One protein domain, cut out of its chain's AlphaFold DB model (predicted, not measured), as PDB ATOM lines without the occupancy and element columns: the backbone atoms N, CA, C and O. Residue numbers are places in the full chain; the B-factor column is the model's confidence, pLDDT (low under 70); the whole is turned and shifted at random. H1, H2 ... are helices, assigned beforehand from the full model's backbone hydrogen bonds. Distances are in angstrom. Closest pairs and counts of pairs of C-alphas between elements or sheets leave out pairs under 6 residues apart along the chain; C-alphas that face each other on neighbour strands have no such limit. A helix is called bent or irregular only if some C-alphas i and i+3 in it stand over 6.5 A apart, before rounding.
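What this domain is: This is residues 9 to 154 of the 162 residues of an uncharacterized protein of Spirobacillus cienkowskii (UniProt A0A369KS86). Helix H2 runs through the middle of this domain, crossed along one side by the longest helix, H7, while H3 folds back on H2 and a second helical hairpin, H5 and H6, meets it through H6, with H1 packed on H6. Where H7 ends, the chain turns a corner into H8; a long stretch without a named element, residues 95 to 114, leads from H6 to the start of H7, and residues 111 to 121, of which 115 to 121 belong to H7, stick out. The printed part has 146 residues, with eight named helices in the order H1 to H8 and no named strand, and the class is all helix. It is compact, with a radius of gyration of the C-alphas of 15.7 A and spans of 44 by 34 by 28 A.

Where its parts are: Find C-alpha 9 at (18.776, -22.273, 165.075); there H1 begins, residues 9 to 14. Two residues on, H2 covers residues 17 to 38, 30.0 A from first to last C-alpha, with a kink of 38 degrees near residue 32; it is irregular, for C-alphas 18 and 21 are 7.6 A apart. Next comes H3, residues 42 to 51, 14.7 A long and irregular too, with C-alphas 43 and 46 at 7.7 A. The short H4 is residues 57 to 61. H5, residues 70 to 84, is 21.2 A long, and H6 is residues 89 to 94. Look for C-alpha 115 at (36.790, -48.387, 160.923); from there H7, residues 115 to 137, runs 33.0 A. H8, residues 140 to 154, is 21.0 A long and ends at C-alpha 154, (42.819, -6.291, 151.073).

How they stand to each other: Start at H2, the hub, which touches four helices. H1 and H2 meet only through their link. H2 and H3 form a helical hairpin, opposite ways at a shallow tilt of 29 degrees; H2 touches H3 with residues 27 to 35 alone, and the closest C-alphas, of Ser 31 and Glu 46, are 6.3 A apart. H2 touches H7, the same way at a steep tilt of 38 degrees, closest at the C-alphas of Phe 29 and Ile 126, 6.1 A. With residues 23 to 26 alone H2 touches H6, closest at the C-alphas of Trp 26 and Ala 92, 7.0 A. H2 and H8 only just touch, with 3 pairs of C-alphas within 8 A, the closest those of Met 38 and Lys 150 at 6.9 A. Further out, H5 and H6 form a helical hairpin, opposite ways at 38 degrees, only just a steep tilt; their closest C-alphas, of Ser 79 and Pro 89, are 4.4 A apart. H6 also touches H1, where the C-alphas of Val 11 and Glu 90 come to 4.6 A. H3 touches H5 about perpendicular, at 82 degrees, closest at the C-alphas of Asp 48 and Leu 71, 6.9 A. H4 touches no helix but is near H5. In H1, H4, H5, H6, H7 and H8 every O i to N i+4 pair is within hydrogen-bond range; in H2 it is 13 of 18 and in H3 4 of 6.

The domain as a whole: The C-alphas farthest apart are those of His 66 and Lys 114, 47.3 A. The printed part has no cut. The link from H6 to H7, 20 residues, is long. The mean pLDDT of the printed part is 81.1; look for values under 70 at residues 40 to 43, 63 to 67 and 100 to 119.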
ATOM      1  N   THR A   9      19.326 -20.977 164.652       83.56
ATOM      2  CA  THR A   9      18.776 -22.273 165.075       83.56
ATOM      3  C   THR A   9      19.506 -23.417 164.375       83.56
ATOM      4  O   THR A   9      19.900 -24.390 165.021       83.56
ATOM      5  N   GLY A  10      19.749 -23.273 163.070       83.50
ATOM      6  CA  GLY A  10      20.564 -24.187 162.276       83.50
ATOM      7  C   GLY A  10      22.006 -24.275 162.775       83.50
ATOM      8  O   GLY A  10      22.522 -25.378 162.948       83.50
ATOM      9  N   VAL A  11      22.639 -23.138 163.096       85.50
ATOM     10  CA  VAL A  11      24.008 -23.120 163.655       85.50
ATOM     11  C   VAL A  11      24.050 -23.909 164.967       85.50
ATOM     12  O   VAL A  11      24.907 -24.771 165.143       85.50
ATOM     13  N   SER A  12      23.088 -23.678 165.866       84.50
ATOM     14  CA  SER A  12      22.992 -24.415 167.131       84.50
ATOM     15  C   SER A  12      22.798 -25.922 166.921       84.50
ATOM     16  O   SER A  12      23.434 -26.715 167.614       84.50
ATOM     17  N   ALA A  13      21.977 -26.328 165.948       85.81
ATOM     18  CA  ALA A  13      21.765 -27.737 165.632       85.81
ATOM     19  C   ALA A  13      23.050 -28.419 165.125       85.81
ATOM     20  O   ALA A  13      23.386 -29.514 165.577       85.81
ATOM     21  N   TYR A  14      23.803 -27.764 164.236       88.75
ATOM     22  CA  TYR A  14      25.062 -28.306 163.715       88.75
ATOM     23  C   TYR A  14      26.218 -28.257 164.720       88.75
ATOM     24  O   TYR A  14      27.165 -29.034 164.595       88.75
ATOM     25  N   SER A  15      26.144 -27.400 165.736       86.25
ATOM     26  CA  SER A  15      27.109 -27.336 166.841       86.25
ATOM     27  C   SER A  15      27.043 -28.534 167.797       86.25
ATOM     28  O   SER A  15      27.984 -28.760 168.561       86.25
ATOM     29  N   ASP A  16      25.987 -29.350 167.727       83.56
ATOM     30  CA  ASP A  16      25.818 -30.529 168.579       83.56
ATOM     31  C   ASP A  16      26.968 -31.544 168.425       83.56
ATOM     32  O   ASP A  16      27.562 -31.709 167.356       83.56
ATOM     33  N   VAL A  17      27.280 -32.275 169.498       77.06
ATOM     34  CA  VAL A  17      28.364 -33.277 169.530       77.06
ATOM     35  C   VAL A  17      28.192 -34.363 168.460       77.06
ATOM     36  O   VAL A  17      29.178 -34.907 167.966       77.06
ATOM     37  N   SER A  18      26.955 -34.662 168.060       79.19
ATOM     38  CA  SER A  18      26.644 -35.582 166.962       79.19
ATOM     39  C   SER A  18      27.320 -35.188 165.641       79.19
ATOM     40  O   SER A  18      27.760 -36.068 164.905       79.19
ATOM     41  N   HIS A  19      27.506 -33.893 165.388       82.94
ATOM     42  CA  HIS A  19      28.137 -33.368 164.178       82.94
ATOM     43  C   HIS A  19      29.629 -33.052 164.340       82.94
ATOM     44  O   HIS A  19      30.265 -32.662 163.364       82.94
ATOM     45  N   ALA A  20      30.223 -33.255 165.524       81.12
ATOM     46  CA  ALA A  20      31.610 -32.859 165.808       81.12
ATOM     47  C   ALA A  20      32.615 -33.406 164.781       81.12
ATOM     48  O   ALA A  20      33.533 -32.705 164.360       81.12
ATOM     49  N   ARG A  21      32.401 -34.642 164.312       82.50
ATOM     50  CA  ARG A  21      33.257 -35.249 163.288       82.50
ATOM     51  C   ARG A  21      33.090 -34.596 161.918       82.50
ATOM     52  O   ARG A  21      34.087 -34.322 161.263       82.50
ATOM     53  N   ASP A  22      31.860 -34.343 161.487       88.06
ATOM     54  CA  ASP A  22      31.584 -33.731 160.183       88.06
ATOM     55  C   ASP A  22      32.159 -32.306 160.132       88.06
ATOM     56  O   ASP A  22      32.738 -31.893 159.130       88.06
ATOM     57  N   ARG A  23      32.078 -31.587 161.256       90.06
ATOM     58  CA  ARG A  23      32.684 -30.268 161.454       90.06
ATOM     59  C   ARG A  23      34.208 -30.286 161.340       90.06
ATOM     60  O   ARG A  23      34.786 -29.424 160.681       90.06
ATOM     61  N   GLU A  24      34.860 -31.287 161.925       87.44
ATOM     62  CA  GLU A  24      36.304 -31.493 161.778       87.44
ATOM     63  C   GLU A  24      36.689 -31.767 160.316       87.44
ATOM     64  O   GLU A  24      37.654 -31.189 159.815       87.44
ATOM     65  N   LEU A  25      35.905 -32.587 159.604       89.56
ATOM     66  CA  LEU A  25      36.121 -32.855 158.180       89.56
ATOM     67  C   LEU A  25      35.940 -31.598 157.328       89.56
ATOM     68  O   LEU A  25      36.682 -31.420 156.367       89.56
ATOM     69  N   TRP A  26      34.999 -30.717 157.675       94.25
ATOM     70  CA  TRP A  26      34.834 -29.436 156.990       94.25
ATOM     71  C   TRP A  26      36.072 -28.545 157.143       94.25
ATOM     72  O   TRP A  26      36.590 -28.041 156.148       94.25
ATOM     73  N   ARG A  27      36.622 -28.418 158.360       90.88
ATOM     74  CA  ARG A  27      37.900 -27.711 158.582       90.88
ATOM     75  C   ARG A  27      39.046 -28.358 157.796       90.88
ATOM     76  O   ARG A  27      39.857 -27.653 157.201       90.88
ATOM     77  N   GLY A  28      39.069 -29.692 157.732       87.44
ATOM     78  CA  GLY A  28      39.993 -30.444 156.883       87.44
ATOM     79  C   GLY A  28      39.822 -30.135 155.394       87.44
ATOM     80  O   GLY A  28      40.806 -29.953 154.696       87.44
ATOM     81  N   PHE A  29      38.594 -30.002 154.896       91.81
ATOM     82  CA  PHE A  29      38.325 -29.567 153.524       91.81
ATOM     83  C   PHE A  29      38.820 -28.133 153.265       91.81
ATOM     84  O   PHE A  29      39.440 -27.881 152.228       91.81
ATOM     85  N   LEU A  30      38.612 -27.205 154.205       91.31
ATOM     86  CA  LEU A  30      39.052 -25.810 154.072       91.31
ATOM     87  C   LEU A  30      40.570 -25.672 153.913       91.31
ATOM     88  O   LEU A  30      41.009 -24.807 153.153       91.31
ATOM     89  N   SER A  31      41.367 -26.534 154.556       88.62
ATOM     90  CA  SER A  31      42.831 -26.508 154.413       88.62
ATOM     91  C   SER A  31      43.302 -26.815 152.983       88.62
ATOM     92  O   SER A  31      44.379 -26.373 152.583       88.62
ATOM     93  N   TYR A  32      42.477 -27.500 152.179       87.12
ATOM     94  CA  TYR A  32      42.709 -27.711 150.746       87.12
ATOM     95  C   TYR A  32      42.032 -26.649 149.876       87.12
ATOM     96  O   TYR A  32      42.608 -26.214 148.880       87.12
ATOM     97  N   ALA A  33      40.815 -26.229 150.226       89.00
ATOM     98  CA  ALA A  33      40.007 -25.351 149.386       89.00
ATOM     99  C   ALA A  33      40.493 -23.894 149.391       89.00
ATOM    100  O   ALA A  33      40.567 -23.264 148.334       89.00
ATOM    101  N   LEU A  34      40.848 -23.352 150.561       88.31
ATOM    102  CA  LEU A  34      41.229 -21.943 150.704       88.31
ATOM    103  C   LEU A  34      42.516 -21.576 149.944       88.31
ATOM    104  O   LEU A  34      42.512 -20.532 149.287       88.31
ATOM    105  N   PRO A  35      43.580 -22.405 149.919       84.56
ATOM    106  CA  PRO A  35      44.745 -22.132 149.079       84.56
ATOM    107  C   PRO A  35      44.401 -22.065 147.587       84.56
ATOM    108  O   PRO A  35      44.964 -21.252 146.865       84.56
ATOM    109  N   ILE A  36      43.455 -22.883 147.118       83.25
ATOM    110  CA  ILE A  36      43.088 -22.937 145.697       83.25
ATOM    111  C   ILE A  36      42.213 -21.738 145.315       83.25
ATOM    112  O   ILE A  36      42.447 -21.095 144.297       83.25
ATOM    113  N   VAL A  37      41.197 -21.430 146.124       83.62
ATOM    114  CA  VAL A  37      40.213 -20.381 145.808       83.62
ATOM    115  C   VAL A  37      40.775 -18.988 146.082       83.62
ATOM    116  O   VAL A  37      40.638 -18.072 145.273       83.62
ATOM    117  N   MET A  38      41.426 -18.822 147.229       79.56
ATOM    118  CA  MET A  38      41.795 -17.512 147.757       79.56
ATOM    119  C   MET A  38      43.297 -17.228 147.665       79.56
ATOM    120  O   MET A  38      43.694 -16.108 147.964       79.56
ATOM    121  N   ALA A  39      44.118 -18.196 147.236       74.94
ATOM    122  CA  ALA A  39      45.580 -18.117 147.304       74.94
ATOM    123  C   ALA A  39      46.098 -17.855 148.734       74.94
ATOM    124  O   ALA A  39      47.106 -17.178 148.916       74.94
ATOM    125  N   PHE A  40      45.400 -18.383 149.751       69.62
ATOM    126  CA  PHE A  40      45.873 -18.319 151.137       69.62
ATOM    127  C   PHE A  40      47.236 -19.005 151.266       69.62
ATOM    128  O   PHE A  40      47.418 -20.120 150.767       69.62
ATOM    129  N   ASP A  41      48.170 -18.355 151.967       66.31
ATOM    130  CA  ASP A  41      49.465 -18.952 152.271       66.31
ATOM    131  C   ASP A  41      49.265 -20.198 153.140       66.31
ATOM    132  O   ASP A  41      48.720 -20.163 154.247       66.31
ATOM    133  N   ARG A  42      49.728 -21.328 152.611       62.59
ATOM    134  CA  ARG A  42      49.605 -22.636 153.242       62.59
ATOM    135  C   ARG A  42      50.416 -22.733 154.537       62.59
ATOM    136  O   ARG A  42      50.116 -23.597 155.353       62.59
ATOM    137  N   THR A  43      51.412 -21.868 154.734       68.69
ATOM    138  CA  THR A  43      52.360 -21.954 155.856       68.69
ATOM    139  C   THR A  43      51.690 -21.747 157.219       68.69
ATOM    140  O   THR A  43      52.063 -22.419 158.178       68.69
ATOM    141  N   ASN A  44      50.668 -20.885 157.307       76.31
ATOM    142  CA  ASN A  44      49.965 -20.584 158.564       76.31
ATOM    143  C   ASN A  44      48.504 -21.063 158.599       76.31
ATOM    144  O   ASN A  44      47.915 -21.124 159.674       76.31
ATOM    145  N   LEU A  45      47.934 -21.482 157.465       81.62
ATOM    146  CA  LEU A  45      46.500 -21.763 157.350       81.62
ATOM    147  C   LEU A  45      45.981 -22.841 158.317       81.62
ATOM    148  O   LEU A  45      44.892 -22.696 158.863       81.62
ATOM    149  N   GLU A  46      46.725 -23.928 158.535       80.06
ATOM    150  CA  GLU A  46      46.297 -24.975 159.478       80.06
ATOM    151  C   GLU A  46      46.207 -24.444 160.911       80.06
ATOM    152  O   GLU A  46      45.278 -24.786 161.646       80.06
ATOM    153  N   LYS A  47      47.146 -23.570 161.287       81.44
ATOM    154  CA  LYS A  47      47.139 -22.896 162.580       81.44
ATOM    155  C   LYS A  47      45.995 -21.888 162.657       81.44
ATOM    156  O   LYS A  47      45.260 -21.910 163.632       81.44
ATOM    157  N   ASP A  48      45.786 -21.085 161.618       84.50
ATOM    158  CA  ASP A  48      44.701 -20.100 161.575       84.50
ATOM    159  C   ASP A  48      43.318 -20.769 161.660       84.50
ATOM    160  O   ASP A  48      42.427 -20.274 162.347       84.50
ATOM    161  N   LEU A  49      43.135 -21.928 161.015       86.38
ATOM    162  CA  LEU A  49      41.911 -22.731 161.114       86.38
ATOM    163  C   LEU A  49      41.687 -23.283 162.526       86.38
ATOM    164  O   LEU A  49      40.539 -23.364 162.966       86.38
ATOM    165  N   ALA A  50      42.757 -23.670 163.224       85.69
ATOM    166  CA  ALA A  50      42.685 -24.125 164.609       85.69
ATOM    167  C   ALA A  50      42.406 -22.963 165.574       85.69
ATOM    168  O   ALA A  50      41.544 -23.083 166.441       85.69
ATOM    169  N   ASP A  51      43.078 -21.830 165.381       86.31
ATOM    170  CA  ASP A  51      42.913 -20.625 166.193       86.31
ATOM    171  C   ASP A  51      41.530 -19.990 165.969       86.31
ATOM    172  O   ASP A  51      40.987 -19.353 166.866       86.31
ATOM    173  N   ALA A  52      40.902 -20.216 164.809       89.50
ATOM    174  CA  ALA A  52      39.553 -19.739 164.520       89.50
ATOM    175  C   ALA A  52      38.443 -20.513 165.244       89.50
ATOM    176  O   ALA A  52      37.272 -20.154 165.098       89.50
ATOM    177  N   VAL A  53      38.774 -21.549 166.013       90.38
ATOM    178  CA  VAL A  53      37.821 -22.252 166.871       90.38
ATOM    179  C   VAL A  53      37.470 -21.402 168.092       90.38
ATOM    180  O   VAL A  53      38.336 -20.829 168.744       90.38
ATOM    181  N   VAL A  54      36.184 -21.362 168.429       90.00
ATOM    182  CA  VAL A  54      35.631 -20.602 169.551       90.00
ATOM    183  C   VAL A  54      34.843 -21.505 170.492       90.00
ATOM    184  O   VAL A  54      34.297 -22.545 170.105       90.00
ATOM    185  N   TYR A  55      34.758 -21.071 171.747       88.12
ATOM    186  CA  TYR A  55      34.115 -21.826 172.825       88.12
ATOM    187  C   TYR A  55      32.805 -21.196 173.310       88.12
ATOM    188  O   TYR A  55      32.105 -21.797 174.123       88.12
ATOM    189  N   SER A  56      32.439 -20.014 172.803       86.69
ATOM    190  CA  SER A  56      31.163 -19.361 173.106       86.69
ATOM    191  C   SER A  56      30.323 -19.189 171.842       86.69
ATOM    192  O   SER A  56      30.844 -18.962 170.747       86.69
ATOM    193  N   PHE A  57      29.006 -19.353 171.982       83.88
ATOM    194  CA  PHE A  57      28.086 -19.203 170.855       83.88
ATOM    195  C   PHE A  57      27.952 -17.726 170.461       83.88
ATOM    196  O   PHE A  57      27.776 -17.399 169.290       83.88
ATOM    197  N   GLU A  58      28.109 -16.830 171.434       84.31
ATOM    198  CA  GLU A  58      28.162 -15.387 171.247       84.31
ATOM    199  C   GLU A  58      29.333 -14.981 170.345       84.31
ATOM    200  O   GLU A  58      29.137 -14.213 169.409       84.31
ATOM    201  N   GLU A  59      30.532 -15.525 170.569       85.75
ATOM    202  CA  GLU A  59      31.707 -15.243 169.734       85.75
ATOM    203  C   GLU A  59      31.593 -15.870 168.339       85.75
ATOM    204  O   GLU A  59      32.026 -15.282 167.348       85.75
ATOM    205  N   LEU A  60      30.970 -17.048 168.242       86.81
ATOM    206  CA  LEU A  60      30.719 -17.715 166.965       86.81
ATOM    207  C   LEU A  60      29.785 -16.899 166.065       86.81
ATOM    208  O   LEU A  60      29.976 -16.849 164.853       86.81
ATOM    209  N   THR A  61      28.758 -16.296 166.664       80.69
ATOM    210  CA  THR A  61      27.662 -15.614 165.960       80.69
ATOM    211  C   THR A  61      27.784 -14.092 165.983       80.69
ATOM    212  O   THR A  61      26.907 -13.388 165.474       80.69
ATOM    213  N   ALA A  62      28.880 -13.571 166.541       79.69
ATOM    214  CA  ALA A  62      29.198 -12.156 166.509       79.69
ATOM    215  C   ALA A  62      29.210 -11.665 165.056       79.69
ATOM    216  O   ALA A  62      29.870 -12.231 164.182       79.69
ATOM    217  N   LYS A  63      28.441 -10.605 164.782       69.56
ATOM    218  CA  LYS A  63      28.396 -10.020 163.442       69.56
ATOM    219  C   LYS A  63      29.772  -9.475 163.089       69.56
ATOM    220  O   LYS A  63      30.313  -8.644 163.818       69.56
ATOM    221  N   THR A  64      30.288  -9.900 161.942       67.25
ATOM    222  CA  THR A  64      31.559  -9.435 161.387       67.25
ATOM    223  C   THR A  64      31.502  -7.913 161.231       67.25
ATOM    224  O   THR A  64      30.775  -7.383 160.392       67.25
ATOM    225  N   SER A  65      32.209  -7.192 162.099       65.12
ATOM    226  CA  SER A  65      32.245  -5.727 162.090       65.12
ATOM    227  C   SER A  65      33.387  -5.208 161.207       65.12
ATOM    228  O   SER A  65      34.230  -5.972 160.734       65.12
ATOM    229  N   HIS A  66      33.482  -3.888 161.018       60.00
ATOM    230  CA  HIS A  66      34.651  -3.270 160.371       60.00
ATOM    231  C   HIS A  66      35.981  -3.531 161.104       60.00
ATOM    232  O   HIS A  66      37.036  -3.319 160.516       60.00
ATOM    233  N   ASN A  67      35.938  -4.033 162.343       64.88
ATOM    234  CA  ASN A  67      37.107  -4.406 163.141       64.88
ATOM    235  C   ASN A  67      37.213  -5.925 163.356       64.88
ATOM    236  O   ASN A  67      37.836  -6.355 164.324       64.88
ATOM    237  N   ALA A  68      36.571  -6.732 162.506       73.56
ATOM    238  CA  ALA A  68      36.646  -8.183 162.611       73.56
ATOM    239  C   ALA A  68      38.103  -8.671 162.582       73.56
ATOM    240  O   ALA A  68      38.913  -8.251 161.753       73.56
ATOM    241  N   SER A  69      38.418  -9.573 163.503       81.94
ATOM    242  CA  SER A  69      39.678 -10.301 163.557       81.94
ATOM    243  C   SER A  69      39.833 -11.237 162.355       81.94
ATOM    244  O   SER A  69      38.856 -11.676 161.740       81.94
ATOM    245  N   ASN A  70      41.076 -11.615 162.054       80.62
ATOM    246  CA  ASN A  70      41.392 -12.581 160.993       80.62
ATOM    247  C   ASN A  70      40.623 -13.900 161.151       80.62
ATOM    248  O   ASN A  70      40.205 -14.512 160.172       80.62
ATOM    249  N   LEU A  71      40.403 -14.309 162.398       87.19
ATOM    250  CA  LEU A  71      39.706 -15.536 162.745       87.19
ATOM    251  C   LEU A  71      38.204 -15.436 162.441       87.19
ATOM    252  O   LEU A  71      37.632 -16.351 161.854       87.19
ATOM    253  N   GLU A  72      37.571 -14.300 162.753       87.44
ATOM    254  CA  GLU A  72      36.176 -14.026 162.371       87.44
ATOM    255  C   GLU A  72      36.001 -13.998 160.851       87.44
ATOM    256  O   GLU A  72      35.043 -14.556 160.317       87.44
ATOM    257  N   ILE A  73      36.956 -13.391 160.148       86.81
ATOM    258  CA  ILE A  73      36.976 -13.346 158.687       86.81
ATOM    259  C   ILE A  73      37.074 -14.760 158.095       86.81
ATOM    260  O   ILE A  73      36.342 -15.082 157.160       86.81
ATOM    261  N   LEU A  74      37.931 -15.622 158.647       88.56
ATOM    262  CA  LEU A  74      38.082 -17.008 158.197       88.56
ATOM    263  C   LEU A  74      36.766 -17.794 158.330       88.56
ATOM    264  O   LEU A  74      36.349 -18.474 157.387       88.56
ATOM    265  N   ARG A  75      36.071 -17.644 159.466       91.69
ATOM    266  CA  ARG A  75      34.737 -18.231 159.697       91.69
ATOM    267  C   ARG A  75      33.704 -17.718 158.691       91.69
ATOM    268  O   ARG A  75      32.883 -18.486 158.180       91.69
ATOM    269  N   TYR A  76      33.771 -16.433 158.357       90.25
ATOM    270  CA  TYR A  76      32.874 -15.835 157.376       90.25
ATOM    271  C   TYR A  76      33.123 -16.364 155.955       90.25
ATOM    272  O   TYR A  76      32.185 -16.784 155.278       90.25
ATOM    273  N   ILE A  77      34.387 -16.427 155.519       90.00
ATOM    274  CA  ILE A  77      34.765 -16.987 154.209       90.00
ATOM    275  C   ILE A  77      34.342 -18.453 154.105       90.00
ATOM    276  O   ILE A  77      33.823 -18.857 153.068       90.00
ATOM    277  N   SER A  78      34.513 -19.238 155.174       93.44
ATOM    278  CA  SER A  78      34.022 -20.622 155.242       93.44
ATOM    279  C   SER A  78      32.529 -20.707 154.901       93.44
ATOM    280  O   SER A  78      32.119 -21.515 154.065       93.44
ATOM    281  N   SER A  79      31.725 -19.817 155.486       93.94
ATOM    282  CA  SER A  79      30.271 -19.787 155.304       93.94
ATOM    283  C   SER A  79      29.866 -19.337 153.892       93.94
ATOM    284  O   SER A  79      28.956 -19.908 153.288       93.94
ATOM    285  N   LEU A  80      30.579 -18.360 153.320       92.56
ATOM    286  CA  LEU A  80      30.394 -17.950 151.925       92.56
ATOM    287  C   LEU A  80      30.743 -19.072 150.946       92.56
ATOM    288  O   LEU A  80      29.986 -19.338 150.015       92.56
ATOM    289  N   LEU A  81      31.872 -19.751 151.162       93.62
ATOM    290  CA  LEU A  81      32.299 -20.852 150.309       93.62
ATOM    291  C   LEU A  81      31.288 -21.999 150.344       93.62
ATOM    292  O   LEU A  81      30.941 -22.533 149.291       93.62
ATOM    293  N   ALA A  82      30.785 -22.337 151.534       94.31
ATOM    294  CA  ALA A  82      29.742 -23.341 151.709       94.31
ATOM    295  C   ALA A  82      28.516 -23.036 150.846       94.31
ATOM    296  O   ALA A  82      28.083 -23.897 150.078       94.31
ATOM    297  N   LYS A  83      28.029 -21.786 150.889       93.56
ATOM    298  CA  LYS A  83      26.894 -21.328 150.080       93.56
ATOM    299  C   LYS A  83      27.111 -21.576 148.588       93.56
ATOM    300  O   LYS A  83      26.211 -22.080 147.921       93.56
ATOM    301  N   GLU A  84      28.292 -21.248 148.065       92.62
ATOM    302  CA  GLU A  84      28.583 -21.400 146.635       92.62
ATOM    303  C   GLU A  84      28.643 -22.867 146.195       92.62
ATOM    304  O   GLU A  84      28.191 -23.188 145.099       92.62
ATOM    305  N   ILE A  85      29.138 -23.773 147.045       93.06
ATOM    306  CA  ILE A  85      29.231 -25.207 146.716       93.06
ATOM    307  C   ILE A  85      28.001 -26.024 147.149       93.06
ATOM    308  O   ILE A  85      28.013 -27.254 147.045       93.06
ATOM    309  N   GLY A  86      26.940 -25.361 147.624       90.62
ATOM    310  CA  GLY A  86      25.669 -25.986 148.008       90.62
ATOM    311  C   GLY A  86      25.668 -26.671 149.379       90.62
ATOM    312  O   GLY A  86      24.854 -27.562 149.617       90.62
ATOM    313  N   VAL A  87      26.575 -26.283 150.274       93.75
ATOM    314  CA  VAL A  87      26.629 -26.737 151.670       93.75
ATOM    315  C   VAL A  87      25.956 -25.691 152.570       93.75
ATOM    316  O   VAL A  87      26.159 -24.496 152.344       93.75
ATOM    317  N   PRO A  88      25.171 -26.094 153.591       94.12
ATOM    318  CA  PRO A  88      24.559 -25.149 154.522       94.12
ATOM    319  C   PRO A  88      25.609 -24.229 155.172       94.12
ATOM    320  O   PRO A  88      26.533 -24.732 155.823       94.12
ATOM    321  N   PRO A  89      25.496 -22.898 155.029       94.25
ATOM    322  CA  PRO A  89      26.427 -21.960 155.651       94.25
ATOM    323  C   PRO A  89      26.443 -22.061 157.180       94.25
ATOM    324  O   PRO A  89      27.485 -21.882 157.800       94.25
ATOM    325  N   GLU A  90      25.317 -22.434 157.789       93.62
ATOM    326  CA  GLU A  90      25.191 -22.664 159.228       93.62
ATOM    327  C   GLU A  90      26.093 -23.801 159.708       93.62
ATOM    328  O   GLU A  90      26.700 -23.705 160.770       93.62
ATOM    329  N   PHE A  91      26.205 -24.871 158.914       93.75
ATOM    330  CA  PHE A  91      27.099 -25.989 159.205       93.75
ATOM    331  C   PHE A  91      28.567 -25.553 159.122       93.75
ATOM    332  O   PHE A  91      29.368 -25.878 159.999       93.75
ATOM    333  N   ALA A  92      28.904 -24.778 158.091       94.69
ATOM    334  CA  ALA A  92      30.249 -24.260 157.866       94.69
ATOM    335  C   ALA A  92      30.673 -23.185 158.879       94.69
ATOM    336  O   ALA A  92      31.868 -23.006 159.112       94.69
ATOM    337  N   LEU A  93      29.721 -22.476 159.490       93.88
ATOM    338  CA  LEU A  93      29.987 -21.628 160.648       93.88
ATOM    339  C   LEU A  93      30.140 -22.478 161.909       93.88
ATOM    340  O   LEU A  93      31.138 -22.352 162.618       93.88
ATOM    341  N   ALA A  94      29.193 -23.387 162.166       92.25
ATOM    342  CA  ALA A  94      29.221 -24.277 163.323       92.25
ATOM    343  C   ALA A  94      30.521 -25.083 163.394       92.25
ATOM    344  O   ALA A  94      30.957 -25.426 164.493       92.25
ATOM    345  N   SER A  95      31.188 -25.342 162.258       93.44
ATOM    346  CA  SER A  95      32.492 -26.011 162.201       93.44
ATOM    347  C   SER A  95      33.587 -25.343 163.018       93.44
ATOM    348  O   SER A  95      34.642 -25.934 163.168       93.44
ATOM    349  N   PHE A  96      33.384 -24.139 163.538       93.44
ATOM    350  CA  PHE A  96      34.339 -23.465 164.413       93.44
ATOM    351  C   PHE A  96      33.906 -23.446 165.878       93.44
ATOM    352  O   PHE A  96      34.547 -22.796 166.689       93.44
ATOM    353  N   TYR A  97      32.846 -24.163 166.243       91.56
ATOM    354  CA  TYR A  97      32.366 -24.247 167.612       91.56
ATOM    355  C   TYR A  97      32.804 -25.549 168.290       91.56
ATOM    356  O   TYR A  97      32.444 -26.648 167.852       91.56
ATOM    357  N   GLU A  98      33.544 -25.406 169.390       85.19
ATOM    358  CA  GLU A  98      33.932 -26.499 170.300       85.19
ATOM    359  C   GLU A  98      33.491 -26.218 171.754       85.19
ATOM    360  O   GLU A  98      33.931 -26.875 172.695       85.19
ATOM    361  N   GLY A  99      32.612 -25.228 171.954       75.81
ATOM    362  CA  GLY A  99      32.027 -24.916 173.256       75.81
ATOM    363  C   GLY A  99      31.038 -25.972 173.755       75.81
ATOM    364  O   GLY A  99      30.519 -26.796 172.993       75.81
ATOM    365  N   GLU A 100      30.717 -25.922 175.048       62.88
ATOM    366  CA  GLU A 100      29.606 -26.703 175.591       62.88
ATOM    367  C   GLU A 100      28.285 -26.141 175.053       62.88
ATOM    368  O   GLU A 100      27.883 -25.026 175.387       62.88
ATOM    369  N   SER A 101      27.604 -26.916 174.202       57.19
ATOM    370  CA  SER A 101      26.306 -26.514 173.655       57.19
ATOM    371  C   SER A 101      25.319 -26.222 174.796       57.19
ATOM    372  O   SER A 101      25.210 -27.049 175.712       57.19
ATOM    373  N   PRO A 102      24.533 -25.128 174.740       49.38
ATOM    374  CA  PRO A 102      23.403 -24.953 175.638       49.38
ATOM    375  C   PRO A 102      22.453 -26.133 175.422       49.38
ATOM    376  O   PRO A 102      21.838 -26.323 174.373       49.38
ATOM    377  N   THR A 103      22.436 -27.019 176.406       49.28
ATOM    378  CA  THR A 103      21.881 -28.363 176.309       49.28
ATOM    379  C   THR A 103      20.370 -28.285 176.174       49.28
ATOM    380  O   THR A 103      19.709 -27.912 177.142       49.28
ATOM    381  N   LYS A 104      19.811 -28.677 175.013       45.00
ATOM    382  CA  LYS A 104      18.425 -29.185 174.904       45.00
ATOM    383  C   LYS A 104      18.012 -29.758 173.539       45.00
ATOM    384  O   LYS A 104      16.842 -29.668 173.189       45.00
ATOM    385  N   LEU A 105      18.890 -30.406 172.773       44.75
ATOM    386  CA  LEU A 105      18.433 -31.197 171.619       44.75
ATOM    387  C   LEU A 105      18.969 -32.631 171.668       44.75
ATOM    388  O   LEU A 105      20.009 -32.926 172.247       44.75
ATOM    389  N   TYR A 106      18.113 -33.542 171.212       39.38
ATOM    390  CA  TYR A 106      18.139 -34.979 171.457       39.38
ATOM    391  C   TYR A 106      19.495 -35.624 171.141       39.38
ATOM    392  O   TYR A 106      20.011 -35.482 170.040       39.38
ATOM    393  N   LYS A 107      20.012 -36.445 172.071       37.94
ATOM    394  CA  LYS A 107      21.143 -37.354 171.815       37.94
ATOM    395  C   LYS A 107      20.808 -38.286 170.647       37.94
ATOM    396  O   LYS A 107      20.160 -39.320 170.841       37.94
ATOM    397  N   ILE A 108      21.284 -37.966 169.449       47.09
ATOM    398  CA  ILE A 108      21.257 -38.891 168.317       47.09
ATOM    399  C   ILE A 108      22.314 -39.966 168.580       47.09
ATOM    400  O   ILE A 108      23.512 -39.699 168.676       47.09
ATOM    401  N   LYS A 109      21.870 -41.215 168.737       41.84
ATOM    402  CA  LYS A 109      22.769 -42.364 168.884       41.84
ATOM    403  C   LYS A 109      23.356 -42.719 167.517       41.84
ATOM    404  O   LYS A 109      22.675 -43.339 166.701       41.84
ATOM    405  N   TYR A 110      24.625 -42.396 167.283       49.53
ATOM    406  CA  TYR A 110      25.348 -42.935 166.130       49.53
ATOM    407  C   TYR A 110      25.474 -44.460 166.237       49.53
ATOM    408  O   TYR A 110      25.815 -45.011 167.286       49.53
ATOM    409  N   LYS A 111      25.224 -45.165 165.125       50.56
ATOM    410  CA  LYS A 111      25.595 -46.578 164.993       50.56
ATOM    411  C   LYS A 111      27.118 -46.676 164.898       50.56
ATOM    412  O   LYS A 111      27.730 -46.025 164.057       50.56
ATOM    413  N   ASN A 112      27.724 -47.538 165.711       50.78
ATOM    414  CA  ASN A 112      29.151 -47.846 165.622       50.78
ATOM    415  C   ASN A 112      29.472 -48.495 164.265       50.78
ATOM    416  O   ASN A 112      29.221 -49.684 164.051       50.78
ATOM    417  N   PHE A 113      30.028 -47.721 163.334       59.00
ATOM    418  CA  PHE A 113      30.522 -48.232 162.056       59.00
ATOM    419  C   PHE A 113      31.912 -48.868 162.214       59.00
ATOM    420  O   PHE A 113      32.744 -48.422 163.004       59.00
ATOM    421  N   LYS A 114      32.202 -49.911 161.424       67.75
ATOM    422  CA  LYS A 114      33.549 -50.509 161.349       67.75
ATOM    423  C   LYS A 114      34.536 -49.497 160.742       67.75
ATOM    424  O   LYS A 114      34.222 -48.910 159.708       67.75
ATOM    425  N   LYS A 115      35.749 -49.375 161.308       62.31
ATOM    426  CA  LYS A 115      36.790 -48.387 160.923       62.31
ATOM    427  C   LYS A 115      36.982 -48.203 159.404       62.31
ATOM    428  O   LYS A 115      37.026 -47.074 158.941       62.31
ATOM    429  N   LYS A 116      37.025 -49.287 158.616       62.00
ATOM    430  CA  LYS A 116      37.198 -49.213 157.147       62.00
ATOM    431  C   LYS A 116      36.016 -48.566 156.409       62.00
ATOM    432  O   LYS A 116      36.224 -47.785 155.493       62.00
ATOM    433  N   LYS A 117      34.778 -48.877 156.813       63.25
ATOM    434  CA  LYS A 117      33.574 -48.245 156.242       63.25
ATOM    435  C   LYS A 117      33.454 -46.782 156.669       63.25
ATOM    436  O   LYS A 117      32.890 -45.995 155.927       63.25
ATOM    437  N   LYS A 118      33.987 -46.452 157.850       65.69
ATOM    438  CA  LYS A 118      34.052 -45.084 158.366       65.69
ATOM    439  C   LYS A 118      34.982 -44.218 157.509       65.69
ATOM    440  O   LYS A 118      34.501 -43.250 156.949       65.69
ATOM    441  N   ALA A 119      36.240 -44.624 157.314       63.66
ATOM    442  CA  ALA A 119      37.194 -43.884 156.475       63.66
ATOM    443  C   ALA A 119      36.666 -43.662 155.044       63.66
ATOM    444  O   ALA A 119      36.628 -42.540 154.565       63.66
ATOM    445  N   SER A 120      36.109 -44.707 154.420       71.75
ATOM    446  CA  SER A 120      35.503 -44.597 153.085       71.75
ATOM    447  C   SER A 120      34.331 -43.609 152.999       71.75
ATOM    448  O   SER A 120      34.042 -43.124 151.909       71.75
ATOM    449  N   LEU A 121      33.615 -43.357 154.099       77.62
ATOM    450  CA  LEU A 121      32.526 -42.382 154.136       77.62
ATOM    451  C   LEU A 121      33.075 -40.955 154.275       77.62
ATOM    452  O   LEU A 121      32.589 -40.055 153.602       77.62
ATOM    453  N   GLU A 122      34.107 -40.773 155.100       79.44
ATOM    454  CA  GLU A 122      34.794 -39.488 155.298       79.44
ATOM    455  C   GLU A 122      35.489 -39.030 154.006       79.44
ATOM    456  O   GLU A 122      35.264 -37.909 153.551       79.44
ATOM    457  N   ASP A 123      36.228 -39.934 153.355       76.88
ATOM    458  CA  ASP A 123      36.881 -39.681 152.063       76.88
ATOM    459  C   ASP A 123      35.858 -39.305 150.987       76.88
ATOM    460  O   ASP A 123      36.099 -38.431 150.157       76.88
ATOM    461  N   ARG A 124      34.684 -39.947 151.019       85.38
ATOM    462  CA  ARG A 124      33.592 -39.636 150.099       85.38
ATOM    463  C   ARG A 124      33.028 -38.239 150.346       85.38
ATOM    464  O   ARG A 124      32.816 -37.524 149.380       85.38
ATOM    465  N   MET A 125      32.806 -37.841 151.598       87.56
ATOM    466  CA  MET A 125      32.277 -36.507 151.914       87.56
ATOM    467  C   MET A 125      33.232 -35.395 151.474       87.56
ATOM    468  O   MET A 125      32.812 -34.471 150.780       87.56
ATOM    469  N   ILE A 126      34.521 -35.512 151.815       86.31
ATOM    470  CA  ILE A 126      35.537 -34.547 151.371       86.31
ATOM    471  C   ILE A 126      35.644 -34.559 149.840       86.31
ATOM    472  O   ILE A 126      35.685 -33.498 149.219       86.31
ATOM    473  N   GLY A 127      35.638 -35.745 149.222       85.19
ATOM    474  CA  GLY A 127      35.652 -35.900 147.769       85.19
ATOM    475  C   GLY A 127      34.458 -35.234 147.080       85.19
ATOM    476  O   GLY A 127      34.643 -34.551 146.074       85.19
ATOM    477  N   ASP A 128      33.255 -35.363 147.642       91.88
ATOM    478  CA  ASP A 128      32.038 -34.734 147.124       91.88
ATOM    479  C   ASP A 128      32.127 -33.195 147.215       91.88
ATOM    480  O   ASP A 128      31.793 -32.500 146.251       91.88
ATOM    481  N   TRP A 129      32.646 -32.639 148.319       94.44
ATOM    482  CA  TRP A 129      32.875 -31.191 148.448       94.44
ATOM    483  C   TRP A 129      33.947 -30.672 147.487       94.44
ATOM    484  O   TRP A 129      33.743 -29.634 146.860       94.44
ATOM    485  N   LEU A 130      35.052 -31.403 147.306       90.94
ATOM    486  CA  LEU A 130      36.087 -31.063 146.323       90.94
ATOM    487  C   LEU A 130      35.543 -31.108 144.889       90.94
ATOM    488  O   LEU A 130      35.830 -30.216 144.093       90.94
ATOM    489  N   ALA A 131      34.718 -32.102 144.559       91.44
ATOM    490  CA  ALA A 131      34.074 -32.187 143.253       91.44
ATOM    491  C   ALA A 131      33.104 -31.018 143.014       91.44
ATOM    492  O   ALA A 131      33.058 -30.471 141.913       91.44
ATOM    493  N   ASN A 132      32.337 -30.606 144.028       92.38
ATOM    494  CA  ASN A 132      31.464 -29.435 143.921       92.38
ATOM    495  C   ASN A 132      32.257 -28.133 143.812       92.38
ATOM    496  O   ASN A 132      31.892 -27.276 143.009       92.38
ATOM    497  N   LEU A 133      33.371 -28.015 144.538       91.94
ATOM    498  CA  LEU A 133      34.288 -26.894 144.402       91.94
ATOM    499  C   LEU A 133      34.829 -26.785 142.968       91.94
ATOM    500  O   LEU A 133      34.769 -25.710 142.378       91.94
ATOM    501  N   ALA A 134      35.289 -27.891 142.382       89.75
ATOM    502  CA  ALA A 134      35.804 -27.906 141.014       89.75
ATOM    503  C   ALA A 134      34.758 -27.429 139.987       89.75
ATOM    504  O   ALA A 134      35.089 -26.674 139.079       89.75
ATOM    505  N   LYS A 135      33.480 -27.800 140.165       90.31
ATOM    506  CA  LYS A 135      32.389 -27.348 139.280       90.31
ATOM    507  C   LYS A 135      32.199 -25.835 139.308       90.31
ATOM    508  O   LYS A 135      31.963 -25.238 138.263       90.31
ATOM    509  N   VAL A 136      32.249 -25.220 140.492       89.69
ATOM    510  CA  VAL A 136      32.019 -23.772 140.619       89.69
ATOM    511  C   VAL A 136      33.263 -22.956 140.290       89.69
ATOM    512  O   VAL A 136      33.137 -21.808 139.885       89.69
ATOM    513  N   GLN A 137      34.460 -23.538 140.389       86.12
ATOM    514  CA  GLN A 137      35.714 -22.863 140.039       86.12
ATOM    515  C   GLN A 137      35.806 -22.458 138.564       86.12
ATOM    516  O   GLN A 137      36.493 -21.490 138.245       86.12
ATOM    517  N   GLU A 138      35.096 -23.147 137.674       84.56
ATOM    518  CA  GLU A 138      35.015 -22.789 136.253       84.56
ATOM    519  C   GLU A 138      33.930 -21.728 135.964       84.56
ATOM    520  O   GLU A 138      33.888 -21.159 134.868       84.56
ATOM    521  N   ASP A 139      33.059 -21.414 136.933       90.44
ATOM    522  CA  ASP A 139      32.000 -20.415 136.776       90.44
ATOM    523  C   ASP A 139      32.555 -18.989 136.921       90.44
ATOM    524  O   ASP A 139      33.035 -18.561 137.974       90.44
ATOM    525  N   LYS A 140      32.398 -18.189 135.861       89.94
ATOM    526  CA  LYS A 140      32.773 -16.768 135.835       89.94
ATOM    527  C   LYS A 140      32.138 -15.956 136.968       89.94
ATOM    528  O   LYS A 140      32.767 -15.023 137.463       89.94
ATOM    529  N   LYS A 141      30.905 -16.278 137.379       90.94
ATOM    530  CA  LYS A 141      30.224 -15.596 138.491       90.94
ATOM    531  C   LYS A 141      30.916 -15.882 139.816       90.94
ATOM    532  O   LYS A 141      31.110 -14.960 140.602       90.94
ATOM    533  N   PHE A 142      31.304 -17.134 140.044       90.94
ATOM    534  CA  PHE A 142      32.036 -17.529 141.240       90.94
ATOM    535  C   PHE A 142      33.409 -16.856 141.287       90.94
ATOM    536  O   PHE A 142      33.740 -16.225 142.286       90.94
ATOM    537  N   ILE A 143      34.158 -16.875 140.178       89.31
ATOM    538  CA  ILE A 143      35.453 -16.181 140.075       89.31
ATOM    539  C   ILE A 143      35.300 -14.693 140.424       89.31
ATOM    540  O   ILE A 143      36.069 -14.155 141.217       89.31
ATOM    541  N   HIS A 144      34.272 -14.025 139.894       90.19
ATOM    542  CA  HIS A 144      34.018 -12.616 140.201       90.19
ATOM    543  C   HIS A 144      33.697 -12.369 141.687       90.19
ATOM    544  O   HIS A 144      34.179 -11.395 142.272       90.19
ATOM    545  N   LYS A 145      32.923 -13.260 142.322       90.69
ATOM    546  CA  LYS A 145      32.665 -13.204 143.770       90.69
ATOM    547  C   LYS A 145      33.953 -13.370 144.571       90.69
ATOM    548  O   LYS A 145      34.212 -12.564 145.458       90.69
ATOM    549  N   VAL A 146      34.786 -14.348 144.218       89.00
ATOM    550  CA  VAL A 146      36.078 -14.603 144.871       89.00
ATOM    551  C   VAL A 146      37.001 -13.387 144.781       89.00
ATOM    552  O   VAL A 146      37.567 -12.975 145.790       89.00
ATOM    553  N   GLU A 147      37.110 -12.751 143.615       88.12
ATOM    554  CA  GLU A 147      37.907 -11.526 143.459       88.12
ATOM    555  C   GLU A 147      37.339 -10.348 144.265       88.12
ATOM    556  O   GLU A 147      38.089  -9.559 144.846       88.12
ATOM    557  N   THR A 148      36.011 -10.267 144.391       89.00
ATOM    558  CA  THR A 148      35.357  -9.298 145.283       89.00
ATOM    559  C   THR A 148      35.727  -9.564 146.744       89.00
ATOM    560  O   THR A 148      36.056  -8.627 147.471       89.00
ATOM    561  N   TRP A 149      35.729 -10.831 147.175       88.44
ATOM    562  CA  TRP A 149      36.140 -11.217 148.526       88.44
ATOM    563  C   TRP A 149      37.609 -10.876 148.782       88.44
ATOM    564  O   TRP A 149      37.908 -10.258 149.797       88.44
ATOM    565  N   LYS A 150      38.518 -11.193 147.851       85.25
ATOM    566  CA  LYS A 150      39.949 -10.851 147.954       85.25
ATOM    567  C   LYS A 150      40.185  -9.344 148.038       85.25
ATOM    568  O   LYS A 150      40.944  -8.887 148.888       85.25
ATOM    569  N   THR A 151      39.510  -8.566 147.194       85.25
ATOM    570  CA  THR A 151      39.608  -7.097 147.207       85.25
ATOM    571  C   THR A 151      39.115  -6.526 148.534       85.25
ATOM    572  O   THR A 151      39.742  -5.641 149.111       85.25
ATOM    573  N   TRP A 152      38.006  -7.062 149.050       82.44
ATOM    574  CA  TRP A 152      37.487  -6.695 150.361       82.44
ATOM    575  C   TRP A 152      38.473  -7.051 151.479       82.44
ATOM    576  O   TRP A 152      38.770  -6.187 152.296       82.44
ATOM    577  N   LEU A 153      39.069  -8.244 151.475       77.44
ATOM    578  CA  LEU A 153      40.107  -8.624 152.445       77.44
ATOM    579  C   LEU A 153      41.303  -7.671 152.422       77.44
ATOM    580  O   LEU A 153      41.803  -7.285 153.476       77.44
ATOM    581  N   ALA A 154      41.723  -7.239 151.232       75.88
ATOM    582  CA  ALA A 154      42.819  -6.291 151.073       75.88
ATOM    583  C   ALA A 154      42.495  -4.874 151.590       75.88
ATOM    584  O   ALA A 154      43.411  -4.097 151.850       75.88
TER     585      ALA A 154